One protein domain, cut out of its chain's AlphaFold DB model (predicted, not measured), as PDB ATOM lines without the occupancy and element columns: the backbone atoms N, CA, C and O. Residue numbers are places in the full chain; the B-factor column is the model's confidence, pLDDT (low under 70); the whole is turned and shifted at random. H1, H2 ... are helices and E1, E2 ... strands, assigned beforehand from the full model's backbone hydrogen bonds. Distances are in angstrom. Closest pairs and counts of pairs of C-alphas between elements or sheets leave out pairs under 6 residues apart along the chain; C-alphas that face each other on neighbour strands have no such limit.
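What this domain is: This is residues 227 to 318 of the 335 residues of the protein "Hypothetical protein" of Symbiodinium natans (UniProt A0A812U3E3). The model is a long, strongly twisted ribbon of two antiparallel strands, E1 and E2, with the short strands E3 and E4 at different places along the other side of E2. Helix H1 lies across one end of this ribbon, over E2 and E4, while the small helices H2 and H3 only graze the sheet farther along it, H3 by E3. The printed part has 92 residues, with three named helices and four named strands in the order E1 H1 E2 E3 E4 H2 H3, and its class is mixed, helices and strands. The whole is loose, with a radius of gyration of the C-alphas of 15.5 A, and its outline is a rod of 49 by 22 by 21 A.

Where its parts are: Find C-alpha 229 at (128.157, 144.116, 162.071); from there E1, residues 229 to 242, runs 38.2 A. E2, residues 267 to 279, comes back over 38.7 A, ending with C-alpha 279 at (130.728, 146.828, 159.627). E3 is residues 285 to 289, 13.5 A long, and E4 is residues 294 to 296, 6.9 A. H1, residues 249 to 258, is 14.3 A long. Look last at H2, residues 306 to 311, 8.7 A, and H3, residues 314 to 317, 5.7 A, where C-alpha 317 is at (129.345, 151.181, 169.511).

How they stand to each other: Begin at E2, which has three neighbours in this branched sheet, each antiparallel to it. E1 lies on one side of E2, beside residues 267 to 279, at 163 degrees; look for N 232 and O 276, 3.0 A apart, and N 270 and O 239, 2.9 A. On the other side, E3 lies beside residues 274 to 278, with N 275 and O 288 2.8 A apart; E2 and E3 form a hairpin. E4 lies on that side too, beside residues 268 to 270, with N 269 and O 295 2.8 A apart. E3 and E4 are apart. H1 is on the sheet at a height of 10.1 A, across the strands at 85 degrees to E2 on the local plane. Its closest C-alphas to E4 are those of Ser 251 and Leu 294, 6.6 A apart. H2 only grazes the sheet with residues 308 to 309, and H3 with residues 314 to 317; the closest C-alphas of H3 and E3, those of Leu 314 and Val 288, are 6.9 A apart. H2 and H3 are close but not clearly touching, the C-alphas of Val 309 and Leu 315 being 7.3 A apart. H1 is apart from H2 and H3. In H1 and H2 every O i to N i+4 pair is within hydrogen-bond range; H3 is too short for such a pair.

The domain as a whole: The two C-alphas farthest apart are those of His 261 and Gly 281, 50.0 A. Residues 257 to 263, of which 257 to 258 belong to H1, stand free. The printed part has no cut, and no link is long. The mean pLDDT of the printed part is 86.2, and no printed residue is under 70.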
ATOM      1  N   LYS A 227     124.128 148.874 160.778       79.31
ATOM      2  CA  LYS A 227     123.658 147.744 159.950       79.31
ATOM      3  C   LYS A 227     124.316 146.402 160.329       79.31
ATOM      4  O   LYS A 227     124.428 146.075 161.506       79.31
ATOM      5  N   ALA A 228     124.709 145.607 159.331       84.62
ATOM      6  CA  ALA A 228     125.318 144.293 159.497       84.62
ATOM      7  C   ALA A 228     126.744 144.409 160.058       84.62
ATOM      8  O   ALA A 228     127.689 144.756 159.340       84.62
ATOM      9  N   VAL A 229     126.887 144.101 161.345       86.81
ATOM     10  CA  VAL A 229     128.157 144.116 162.071       86.81
ATOM     11  C   VAL A 229     128.588 142.689 162.382       86.81
ATOM     12  O   VAL A 229     127.812 141.899 162.911       86.81
ATOM     13  N   GLU A 230     129.841 142.374 162.081       86.81
ATOM     14  CA  GLU A 230     130.501 141.159 162.550       86.81
ATOM     15  C   GLU A 230     131.298 141.477 163.805       86.81
ATOM     16  O   GLU A 230     131.967 142.510 163.877       86.81
ATOM     17  N   VAL A 231     131.237 140.583 164.786       85.06
ATOM     18  CA  VAL A 231     132.001 140.683 166.028       85.06
ATOM     19  C   VAL A 231     132.839 139.422 166.163       85.06
ATOM     20  O   VAL A 231     132.311 138.325 166.014       85.06
ATOM     21  N   ASP A 232     134.126 139.591 166.438       84.56
ATOM     22  CA  ASP A 232     135.078 138.494 166.602       84.56
ATOM     23  C   ASP A 232     136.095 138.842 167.694       84.56
ATOM     24  O   ASP A 232     136.373 140.020 167.957       84.56
ATOM     25  N   GLY A 233     136.662 137.833 168.341       83.81
ATOM     26  CA  GLY A 233     137.799 138.001 169.228       83.81
ATOM     27  C   GLY A 233     139.042 137.321 168.676       83.81
ATOM     28  O   GLY A 233     139.035 136.270 168.046       83.81
ATOM     29  N   THR A 234     140.186 137.961 168.885       83.56
ATOM     30  CA  THR A 234     141.465 137.452 168.395       83.56
ATOM     31  C   THR A 234     142.498 137.457 169.505       83.56
ATOM     32  O   THR A 234     142.710 138.453 170.203       83.56
ATOM     33  N   CYS A 235     143.207 136.337 169.648       83.12
ATOM     34  CA  CYS A 235     144.389 136.250 170.493       83.12
ATOM     35  C   CYS A 235     145.602 136.829 169.753       83.12
ATOM     36  O   CYS A 235     146.144 136.216 168.837       83.12
ATOM     37  N   LEU A 236     146.062 138.000 170.189       83.06
ATOM     38  CA  LEU A 236     147.215 138.689 169.610       83.06
ATOM     39  C   LEU A 236     148.532 138.021 170.014       83.06
ATOM     40  O   LEU A 236     149.475 137.936 169.227       83.06
ATOM     41  N   ARG A 237     148.635 137.592 171.278       84.75
ATOM     42  CA  ARG A 237     149.861 136.994 171.821       84.75
ATOM     43  C   ARG A 237     149.608 136.234 173.112       84.75
ATOM     44  O   ARG A 237     148.828 136.662 173.949       84.75
ATOM     45  N   THR A 238     150.387 135.179 173.334       86.75
ATOM     46  CA  THR A 238     150.468 134.514 174.641       86.75
ATOM     47  C   THR A 238     151.763 134.886 175.360       86.75
ATOM     48  O   THR A 238     152.854 134.809 174.784       86.75
ATOM     49  N   LEU A 239     151.653 135.289 176.622       89.06
ATOM     50  CA  LEU A 239     152.767 135.604 177.514       89.06
ATOM     51  C   LEU A 239     152.847 134.575 178.641       89.06
ATOM     52  O   LEU A 239     151.831 134.074 179.112       89.06
ATOM     53  N   ARG A 240     154.067 134.285 179.103       91.31
ATOM     54  CA  ARG A 240     154.284 133.515 180.332       91.31
ATOM     55  C   ARG A 240     154.442 134.483 181.493       91.31
ATOM     56  O   ARG A 240     155.353 135.309 181.477       91.31
ATOM     57  N   VAL A 241     153.575 134.364 182.487       92.00
ATOM     58  CA  VAL A 241     153.548 135.225 183.670       92.00
ATOM     59  C   VAL A 241     153.963 134.395 184.875       92.00
ATOM     60  O   VAL A 241     153.333 133.398 185.196       92.00
ATOM     61  N   SER A 242     155.050 134.778 185.540       92.00
ATOM     62  CA  SER A 242     155.456 134.132 186.795       92.00
ATOM     63  C   SER A 242     154.424 134.398 187.889       92.00
ATOM     64  O   SER A 242     153.884 135.504 187.956       92.00
ATOM     65  N   ARG A 243     154.231 133.444 188.807       90.12
ATOM     66  CA  ARG A 243     153.402 133.649 190.009       90.12
ATOM     67  C   ARG A 243     153.858 134.813 190.896       90.12
ATOM     68  O   ARG A 243     153.089 135.318 191.695       90.12
ATOM     69  N   TRP A 244     155.109 135.242 190.741       92.00
ATOM     70  CA  TRP A 244     155.707 136.354 191.484       92.00
ATOM     71  C   TRP A 244     155.734 137.667 190.688       92.00
ATOM     72  O   TRP A 244     156.507 138.574 191.000       92.00
ATOM     73  N   SER A 245     154.976 137.760 189.592       91.62
ATOM     74  CA  SER A 245     154.971 138.960 188.760       91.62
ATOM     75  C   SER A 245     154.349 140.141 189.503       91.62
ATOM     76  O   SER A 245     153.167 140.114 189.825       91.62
ATOM     77  N   LYS A 246     155.127 141.214 189.705       93.12
ATOM     78  CA  LYS A 246     154.612 142.477 190.260       93.12
ATOM     79  C   LYS A 246     153.616 143.155 189.316       93.12
ATOM     80  O   LYS A 246     152.619 143.696 189.768       93.12
ATOM     81  N   THR A 247     153.870 143.096 188.008       92.19
ATOM     82  CA  THR A 247     153.023 143.728 186.982       92.19
ATOM     83  C   THR A 247     151.630 143.107 186.902       92.19
ATOM     84  O   THR A 247     150.671 143.815 186.630       92.19
ATOM     85  N   TYR A 248     151.513 141.800 187.150       91.94
ATOM     86  CA  TYR A 248     150.250 141.056 187.061       91.94
ATOM     87  C   TYR A 248     149.798 140.510 188.421       91.94
ATOM     88  O   TYR A 248     149.090 139.505 188.473       91.94
ATOM     89  N   ALA A 249     150.224 141.142 189.521       90.81
ATOM     90  CA  ALA A 249     149.955 140.661 190.874       90.81
ATOM     91  C   ALA A 249     148.448 140.510 191.141       90.81
ATOM     92  O   ALA A 249     148.026 139.461 191.621       90.81
ATOM     93  N   ASN A 250     147.645 141.496 190.729       92.31
ATOM     94  CA  ASN A 250     146.189 141.470 190.895       92.31
ATOM     95  C   ASN A 250     145.561 140.270 190.175       92.31
ATOM     96  O   ASN A 250     144.823 139.507 190.783       92.31
ATOM     97  N   SER A 251     145.929 140.020 188.915       90.56
ATOM     98  CA  SER A 251     145.401 138.875 188.160       90.56
ATOM     99  C   SER A 251     145.836 137.525 188.743       90.56
ATOM    100  O   SER A 251     145.096 136.547 188.655       90.56
ATOM    101  N   VAL A 252     147.035 137.445 189.340       91.50
ATOM    102  CA  VAL A 252     147.486 136.240 190.058       91.50
ATOM    103  C   VAL A 252     146.651 136.029 191.322       91.50
ATOM    104  O   VAL A 252     146.207 134.909 191.564       91.50
ATOM    105  N   GLN A 253     146.402 137.088 192.094       90.75
ATOM    106  CA  GLN A 253     145.570 137.036 193.298       90.75
ATOM    107  C   GLN A 253     144.122 136.661 192.974       90.75
ATOM    108  O   GLN A 253     143.567 135.779 193.621       90.75
ATOM    109  N   GLU A 254     143.532 137.252 191.933       90.38
ATOM    110  CA  GLU A 254     142.196 136.895 191.441       90.38
ATOM    111  C   GLU A 254     142.108 135.413 191.068       90.38
ATOM    112  O   GLU A 254     141.138 134.735 191.407       90.38
ATOM    113  N   TRP A 255     143.129 134.883 190.386       90.69
ATOM    114  CA  TRP A 255     143.169 133.466 190.044       90.69
ATOM    115  C   TRP A 255     143.264 132.587 191.294       90.69
ATOM    116  O   TRP A 255     142.531 131.605 191.398       90.69
ATOM    117  N   GLN A 256     144.131 132.948 192.245       90.44
ATOM    118  CA  GLN A 256     144.311 132.222 193.507       90.44
ATOM    119  C   GLN A 256     143.036 132.223 194.351       90.44
ATOM    120  O   GLN A 256     142.676 131.183 194.891       90.44
ATOM    121  N   ALA A 257     142.317 133.347 194.403       90.81
ATOM    122  CA  ALA A 257     141.030 133.445 195.084       90.81
ATOM    123  C   ALA A 257     139.982 132.520 194.447       90.81
ATOM    124  O   ALA A 257     139.290 131.789 195.151       90.81
ATOM    125  N   LYS A 258     139.911 132.485 193.108       89.06
ATOM    126  CA  LYS A 258     139.000 131.592 192.369       89.06
ATOM    127  C   LYS A 258     139.361 130.106 192.490       89.06
ATOM    128  O   LYS A 258     138.495 129.260 192.304       89.06
ATOM    129  N   HIS A 259     140.617 129.785 192.797       89.50
ATOM    130  CA  HIS A 259     141.132 128.414 192.865       89.50
ATOM    131  C   HIS A 259     141.809 128.132 194.212       89.50
ATOM    132  O   HIS A 259     142.882 127.532 194.254       89.50
ATOM    133  N   ALA A 260     141.176 128.539 195.317       87.75
ATOM    134  CA  ALA A 260     141.757 128.476 196.662       87.75
ATOM    135  C   ALA A 260     142.251 127.072 197.074       87.75
ATOM    136  O   ALA A 260     143.192 126.942 197.854       87.75
ATOM    137  N   HIS A 261     141.650 126.015 196.522       87.56
ATOM    138  CA  HIS A 261     141.993 124.621 196.823       87.56
ATOM    139  C   HIS A 261     143.029 124.005 195.866       87.56
ATOM    140  O   HIS A 261     143.387 122.836 196.020       87.56
ATOM    141  N   GLN A 262     143.518 124.752 194.872       86.50
ATOM    142  CA  GLN A 262     144.511 124.270 193.911       86.50
ATOM    143  C   GLN A 262     145.903 124.824 194.218       86.50
ATOM    144  O   GLN A 262     146.082 125.981 194.597       86.50
ATOM    145  N   ALA A 263     146.928 123.998 193.999       85.81
ATOM    146  CA  ALA A 263     148.306 124.454 194.104       85.81
ATOM    147  C   ALA A 263     148.606 125.497 193.013       85.81
ATOM    148  O   ALA A 263     148.434 125.231 191.823       85.81
ATOM    149  N   SER A 264     149.094 126.672 193.422       85.00
ATOM    150  CA  SER A 264     149.442 127.754 192.499       85.00
ATOM    151  C   SER A 264     150.526 127.301 191.506       85.00
ATOM    152  O   SER A 264     151.613 126.908 191.947       85.00
ATOM    153  N   PRO A 265     150.293 127.420 190.185       89.00
ATOM    154  CA  PRO A 265     151.295 127.133 189.165       89.00
ATOM    155  C   PRO A 265     152.583 127.945 189.348       89.00
ATOM    156  O   PRO A 265     152.555 129.070 189.850       89.00
ATOM    157  N   ASP A 266     153.714 127.413 188.871       88.50
ATOM    158  CA  ASP A 266     154.985 128.157 188.815       88.50
ATOM    159  C   ASP A 266     154.900 129.352 187.852       88.50
ATOM    160  O   ASP A 266     155.512 130.405 188.065       88.50
ATOM    161  N   TYR A 267     154.121 129.187 186.783       92.06
ATOM    162  CA  TYR A 267     153.796 130.230 185.828       92.06
ATOM    163  C   TYR A 267     152.398 130.024 185.244       92.06
ATOM    164  O   TYR A 267     151.905 128.903 185.108       92.06
ATOM    165  N   PHE A 268     151.802 131.137 184.850       92.69
ATOM    166  CA  PHE A 268     150.534 131.252 184.159       92.69
ATOM    167  C   PHE A 268     150.766 131.595 182.688       92.69
ATOM    168  O   PHE A 268     151.814 132.134 182.306       92.69
ATOM    169  N   LEU A 269     149.772 131.308 181.860       91.56
ATOM    170  CA  LEU A 269     149.659 131.847 180.516       91.56
ATOM    171  C   LEU A 269     148.685 133.024 180.549       91.56
ATOM    172  O   LEU A 269     147.588 132.920 181.094       91.56
ATOM    173  N   LEU A 270     149.105 134.147 179.974       90.38
ATOM    174  CA  LEU A 270     148.257 135.303 179.714       90.38
ATOM    175  C   LEU A 270     148.051 135.413 178.208       90.38
ATOM    176  O   LEU A 270     149.004 135.683 177.471       90.38
ATOM    177  N   HIS A 271     146.818 135.221 177.760       87.31
ATOM    178  CA  HIS A 271     146.435 135.430 176.370       87.31
ATOM    179  C   HIS A 271     145.980 136.881 176.206       87.31
ATOM    180  O   HIS A 271     144.908 137.259 176.674       87.31
ATOM    181  N   LEU A 272     146.814 137.707 175.573       86.94
ATOM    182  CA  LEU A 272     146.444 139.060 175.175       86.94
ATOM    183  C   LEU A 272     145.447 138.949 174.025       86.94
ATOM    184  O   LEU A 272     145.825 138.574 172.913       86.94
ATOM    185  N   ARG A 273     144.183 139.239 174.320       87.50
ATOM    186  CA  ARG A 273     143.067 139.150 173.382       87.50
ATOM    187  C   ARG A 273     142.513 140.545 173.100       87.50
ATOM    188  O   ARG A 273     142.533 141.411 173.975       87.50
ATOM    189  N   ALA A 274     142.014 140.748 171.892       88.44
ATOM    190  CA  ALA A 274     141.251 141.928 171.510       88.44
ATOM    191  C   ALA A 274     139.917 141.476 170.920       88.44
ATOM    192  O   ALA A 274     139.882 140.494 170.184       88.44
ATOM    193  N   LEU A 275     138.847 142.188 171.259       89.12
ATOM    194  CA  LEU A 275     137.540 142.044 170.633       89.12
ATOM    195  C   LEU A 275     137.418 143.111 169.550       89.12
ATOM    196  O   LEU A 275     137.748 144.277 169.785       89.12
ATOM    197  N   GLY A 276     136.979 142.709 168.368       90.19
ATOM    198  CA  GLY A 276     136.757 143.573 167.223       90.19
ATOM    199  C   GLY A 276     135.298 143.536 166.802       90.19
ATOM    200  O   GLY A 276     134.668 142.485 166.826       90.19
ATOM    201  N   ALA A 277     134.769 144.684 166.396       89.44
ATOM    202  CA  ALA A 277     133.524 144.775 165.650       89.44
ATOM    203  C   ALA A 277     133.805 145.474 164.319       89.44
ATOM    204  O   ALA A 277     134.475 146.509 164.298       89.44
ATOM    205  N   THR A 278     133.312 144.925 163.215       90.94
ATOM    206  CA  THR A 278     133.503 145.471 161.867       90.94
ATOM    207  C   THR A 278     132.177 145.548 161.126       90.94
ATOM    208  O   THR A 278     131.353 144.639 161.203       90.94
ATOM    209  N   GLN A 279     131.941 146.649 160.419       90.25
ATOM    210  CA  GLN A 279     130.728 146.828 159.627       90.25
ATOM    211  C   GLN A 279     130.939 146.263 158.217       90.25
ATOM    212  O   GLN A 279     131.786 146.760 157.464       90.25
ATOM    213  N   ARG A 280     130.130 145.264 157.837       86.50
ATOM    214  CA  ARG A 280     130.215 144.599 156.528       86.50
ATOM    215  C   ARG A 280     130.097 145.602 155.381       86.50
ATOM    216  O   ARG A 280     129.285 146.525 155.418       86.50
ATOM    217  N   GLY A 281     130.918 145.402 154.350       84.19
ATOM    218  CA  GLY A 281     130.957 146.268 153.167       84.19
ATOM    219  C   GLY A 281     131.598 147.640 153.402       84.19
ATOM    220  O   GLY A 281     131.577 148.480 152.506       84.19
ATOM    221  N   THR A 282     132.180 147.888 154.580       86.44
ATOM    222  CA  THR A 282     132.904 149.128 154.894       86.44
ATOM    223  C   THR A 282     134.260 148.828 155.533       86.44
ATOM    224  O   THR A 282     134.551 147.693 155.893       86.44
ATOM    225  N   GLN A 283     135.091 149.858 155.704       84.81
ATOM    226  CA  GLN A 283     136.350 149.767 156.459       84.81
ATOM    227  C   GLN A 283     136.196 150.199 157.929       84.81
ATOM    228  O   GLN A 283     137.190 150.363 158.639       84.81
ATOM    229  N   LYS A 284     134.963 150.435 158.401       88.88
ATOM    230  CA  LYS A 284     134.728 150.861 159.781       88.88
ATOM    231  C   LYS A 284     134.871 149.671 160.717       88.88
ATOM    232  O   LYS A 284     134.132 148.695 160.613       88.88
ATOM    233  N   CYS A 285     135.781 149.805 161.669       89.94
ATOM    234  CA  CYS A 285     136.004 148.823 162.713       89.94
ATOM    235  C   CYS A 285     136.252 149.508 164.058       89.94
ATOM    236  O   CYS A 285     136.689 150.659 164.125       89.94
ATOM    237  N   VAL A 286     135.945 148.788 165.131       91.06
ATOM    238  CA  VAL A 286     136.220 149.180 166.512       91.06
ATOM    239  C   VAL A 286     136.914 148.013 167.191       91.06
ATOM    240  O   VAL A 286     136.421 146.891 167.141       91.06
ATOM    241  N   PHE A 287     138.035 148.286 167.854       89.50
ATOM    242  CA  PHE A 287     138.781 147.287 168.617       89.50
ATOM    243  C   PHE A 287     138.837 147.668 170.091       89.50
ATOM    244  O   PHE A 287     139.121 148.817 170.435       89.50
ATOM    245  N   VAL A 288     138.621 146.699 170.973       89.38
ATOM    246  CA  VAL A 288     138.718 146.887 172.422       89.38
ATOM    247  C   VAL A 288     139.548 145.749 173.019       89.38
ATOM    248  O   VAL A 288     139.321 144.586 172.679       89.38
ATOM    249  N   PRO A 289     140.532 146.033 173.893       88.81
ATOM    250  CA  PRO A 289     141.256 144.977 174.591       88.81
ATOM    251  C   PRO A 289     140.291 144.160 175.456       88.81
ATOM    252  O   PRO A 289     139.491 144.718 176.208       88.81
ATOM    253  N   ALA A 290     140.374 142.834 175.362       87.00
ATOM    254  CA  ALA A 290     139.588 141.955 176.217       87.00
ATOM    255  C   ALA A 290     140.152 141.956 177.652       87.00
ATOM    256  O   ALA A 290     141.356 142.184 177.837       87.00
ATOM    257  N   PRO A 291     139.330 141.637 178.670       86.81
ATOM    258  CA  PRO A 291     139.802 141.494 180.041       86.81
ATOM    259  C   PRO A 291     140.964 140.501 180.146       86.81
ATOM    260  O   PRO A 291     140.951 139.418 179.545       86.81
ATOM    261  N   LEU A 292     141.979 140.872 180.927       88.12
ATOM    262  CA  LEU A 292     143.137 140.018 181.167       88.12
ATOM    263  C   LEU A 292     142.714 138.821 182.021       88.12
ATOM    264  O   LEU A 292     142.191 138.985 183.119       88.12
ATOM    265  N   ARG A 293     142.972 137.609 181.527       85.56
ATOM    266  CA  ARG A 293     142.702 136.361 182.248       85.56
ATOM    267  C   ARG A 293     143.951 135.494 182.261       85.56
ATOM    268  O   ARG A 293     144.521 135.200 181.208       85.56
ATOM    269  N   LEU A 294     144.373 135.094 183.458       89.50
ATOM    270  CA  LEU A 294     145.443 134.122 183.639       89.50
ATOM    271  C   LEU A 294     144.865 132.711 183.626       89.50
ATOM    272  O   LEU A 294     143.868 132.433 184.288       89.50
ATOM    273  N   VAL A 295     145.529 131.818 182.900       88.81
ATOM    274  CA  VAL A 295     145.212 130.387 182.878       88.81
ATOM    275  C   VAL A 295     146.449 129.571 183.267       88.81
ATOM    276  O   VAL A 295     147.580 130.022 183.046       88.81
ATOM    277  N   PRO A 296     146.289 128.384 183.875       87.81
ATOM    278  CA  PRO A 296     147.428 127.554 184.242       87.81
ATOM    279  C   PRO A 296     148.180 127.049 183.004       87.81
ATOM    280  O   PRO A 296     147.640 126.965 181.897       87.81
ATOM    281  N   ALA A 297     149.455 126.705 183.190       81.75
ATOM    282  CA  ALA A 297     150.304 126.185 182.125       81.75
ATOM    283  C   ALA A 297     149.691 124.947 181.441       81.75
ATOM    284  O   ALA A 297     149.316 123.989 182.109       81.75
ATOM    285  N   GLY A 298     149.634 124.963 180.105       75.75
ATOM    286  CA  GLY A 298     149.053 123.880 179.300       75.75
ATOM    287  C   GLY A 298     147.565 124.049 178.981       75.75
ATOM    288  O   GLY A 298     147.032 123.260 178.209       75.75
ATOM    289  N   SER A 299     146.918 125.085 179.517       77.69
ATOM    290  CA  SER A 299     145.532 125.414 179.173       77.69
ATOM    291  C   SER A 299     145.427 126.021 177.775       77.69
ATOM    292  O   SER A 299     146.336 126.713 177.308       77.69
ATOM    293  N   VAL A 300     144.291 125.775 177.127       76.38
ATOM    294  CA  VAL A 300     143.895 126.398 175.859       76.38
ATOM    295  C   VAL A 300     143.479 127.856 176.128       76.38
ATOM    296  O   VAL A 300     143.020 128.146 177.239       76.38
ATOM    297  N   PRO A 301     143.639 128.790 175.164       74.25
ATOM    298  CA  PRO A 301     143.095 130.135 175.306       74.25
ATOM    299  C   PRO A 301     141.610 130.086 175.689       74.25
ATOM    300  O   PRO A 301     140.864 129.311 175.087       74.25
ATOM    301  N   PRO A 302     141.168 130.883 176.676       74.44
ATOM    302  CA  PRO A 302     139.766 130.896 177.054       74.44
ATOM    303  C   PRO A 302     138.920 131.378 175.865       74.44
ATOM    304  O   PRO A 302     139.329 132.347 175.207       74.44
ATOM    305  N   PRO A 303     137.762 130.745 175.599       73.81
ATOM    306  CA  PRO A 303     136.832 131.241 174.595       73.81
ATOM    307  C   PRO A 303     136.343 132.644 174.977       73.81
ATOM    308  O   PRO A 303     136.430 133.062 176.142       73.81
ATOM    309  N   GLU A 304     135.850 133.395 174.000       74.19
ATOM    310  CA  GLU A 304     135.123 134.629 174.283       74.19
ATOM    311  C   GLU A 304     133.856 134.304 175.072       74.19
ATOM    312  O   GLU A 304     133.028 133.502 174.645       74.19
ATOM    313  N   SER A 305     133.709 134.910 176.250       75.12
ATOM    314  CA  SER A 305     132.474 134.813 177.026       75.12
ATOM    315  C   SER A 305     131.591 136.033 176.776       75.12
ATOM    316  O   SER A 305     132.095 137.130 176.539       75.12
ATOM    317  N   CYS A 306     130.273 135.881 176.918       74.12
ATOM    318  CA  CYS A 306     129.334 137.010 176.830       74.12
ATOM    319  C   CYS A 306     129.704 138.140 177.799       74.12
ATOM    320  O   CYS A 306     129.642 139.313 177.448       74.12
ATOM    321  N   GLU A 307     130.181 137.783 178.992       75.94
ATOM    322  CA  GLU A 307     130.711 138.737 179.968       75.94
ATOM    323  C   GLU A 307     131.883 139.565 179.421       75.94
ATOM    324  O   GLU A 307     131.932 140.765 179.665       75.94
ATOM    325  N   ASP A 308     132.800 138.975 178.639       76.19
ATOM    326  CA  ASP A 308     133.930 139.718 178.059       76.19
ATOM    327  C   ASP A 308     133.417 140.786 177.072       76.19
ATOM    328  O   ASP A 308     133.906 141.921 177.052       76.19
ATOM    329  N   VAL A 309     132.377 140.459 176.301       79.06
ATOM    330  CA  VAL A 309     131.729 141.381 175.354       79.06
ATOM    331  C   VAL A 309     130.972 142.498 176.085       79.06
ATOM    332  O   VAL A 309     131.056 143.667 175.701       79.06
ATOM    333  N   LEU A 310     130.269 142.173 177.171       78.62
ATOM    334  CA  LEU A 310     129.534 143.157 177.971       78.62
ATOM    335  C   LEU A 310     130.483 144.104 178.721       78.62
ATOM    336  O   LEU A 310     130.302 145.325 178.673       78.62
ATOM    337  N   CYS A 311     131.534 143.575 179.354       81.19
ATOM    338  CA  CYS A 311     132.515 144.361 180.109       81.19
ATOM    339  C   CYS A 311     133.271 145.366 179.235       81.19
ATOM    340  O   CYS A 311     133.562 146.476 179.680       81.19
ATOM    341  N   THR A 312     133.565 145.012 177.982       82.69
ATOM    342  CA  THR A 312     134.270 145.897 177.038       82.69
ATOM    343  C   THR A 312     133.393 147.016 176.480       82.69
ATOM    344  O   THR A 312     133.908 147.936 175.846       82.69
ATOM    345  N   ARG A 313     132.071 146.974 176.720       83.69
ATOM    346  CA  ARG A 313     131.079 147.921 176.176       83.69
ATOM    347  C   ARG A 313     131.129 148.035 174.647       83.69
ATOM    348  O   ARG A 313     130.647 149.027 174.103       83.69
ATOM    349  N   LEU A 314     131.674 147.030 173.955       84.88
ATOM    350  CA  LEU A 314     131.831 147.026 172.499       84.88
ATOM    351  C   LEU A 314     130.479 147.201 171.795       84.88
ATOM    352  O   LEU A 314     130.360 148.006 170.877       84.88
ATOM    353  N   LEU A 315     129.438 146.537 172.304       83.69
ATOM    354  CA  LEU A 315     128.085 146.600 171.740       83.69
ATOM    355  C   LEU A 315     127.465 148.004 171.787       83.69
ATOM    356  O   LEU A 315     126.660 148.335 170.926       83.69
ATOM    357  N   LYS A 316     127.890 148.880 172.712       85.31
ATOM    358  CA  LYS A 316     127.428 150.283 172.746       85.31
ATOM    359  C   LYS A 316     127.889 151.095 171.530       85.31
ATOM    360  O   LYS A 316     127.445 152.225 171.350       85.31
ATOM    361  N   ARG A 317     128.816 150.558 170.731       85.44
ATOM    362  CA  ARG A 317     129.345 151.181 169.511       85.44
ATOM    363  C   ARG A 317     128.588 150.777 168.253       85.44
ATOM    364  O   ARG A 317     128.929 151.254 167.175       85.44
ATOM    365  N   ILE A 318     127.570 149.934 168.383       85.00
ATOM    366  CA  ILE A 318     126.702 149.515 167.288       85.00
ATOM    367  C   ILE A 318     125.397 150.301 167.428       85.00
ATOM    368  O   ILE A 318     124.758 150.244 168.479       85.00
TER     369      ILE A 318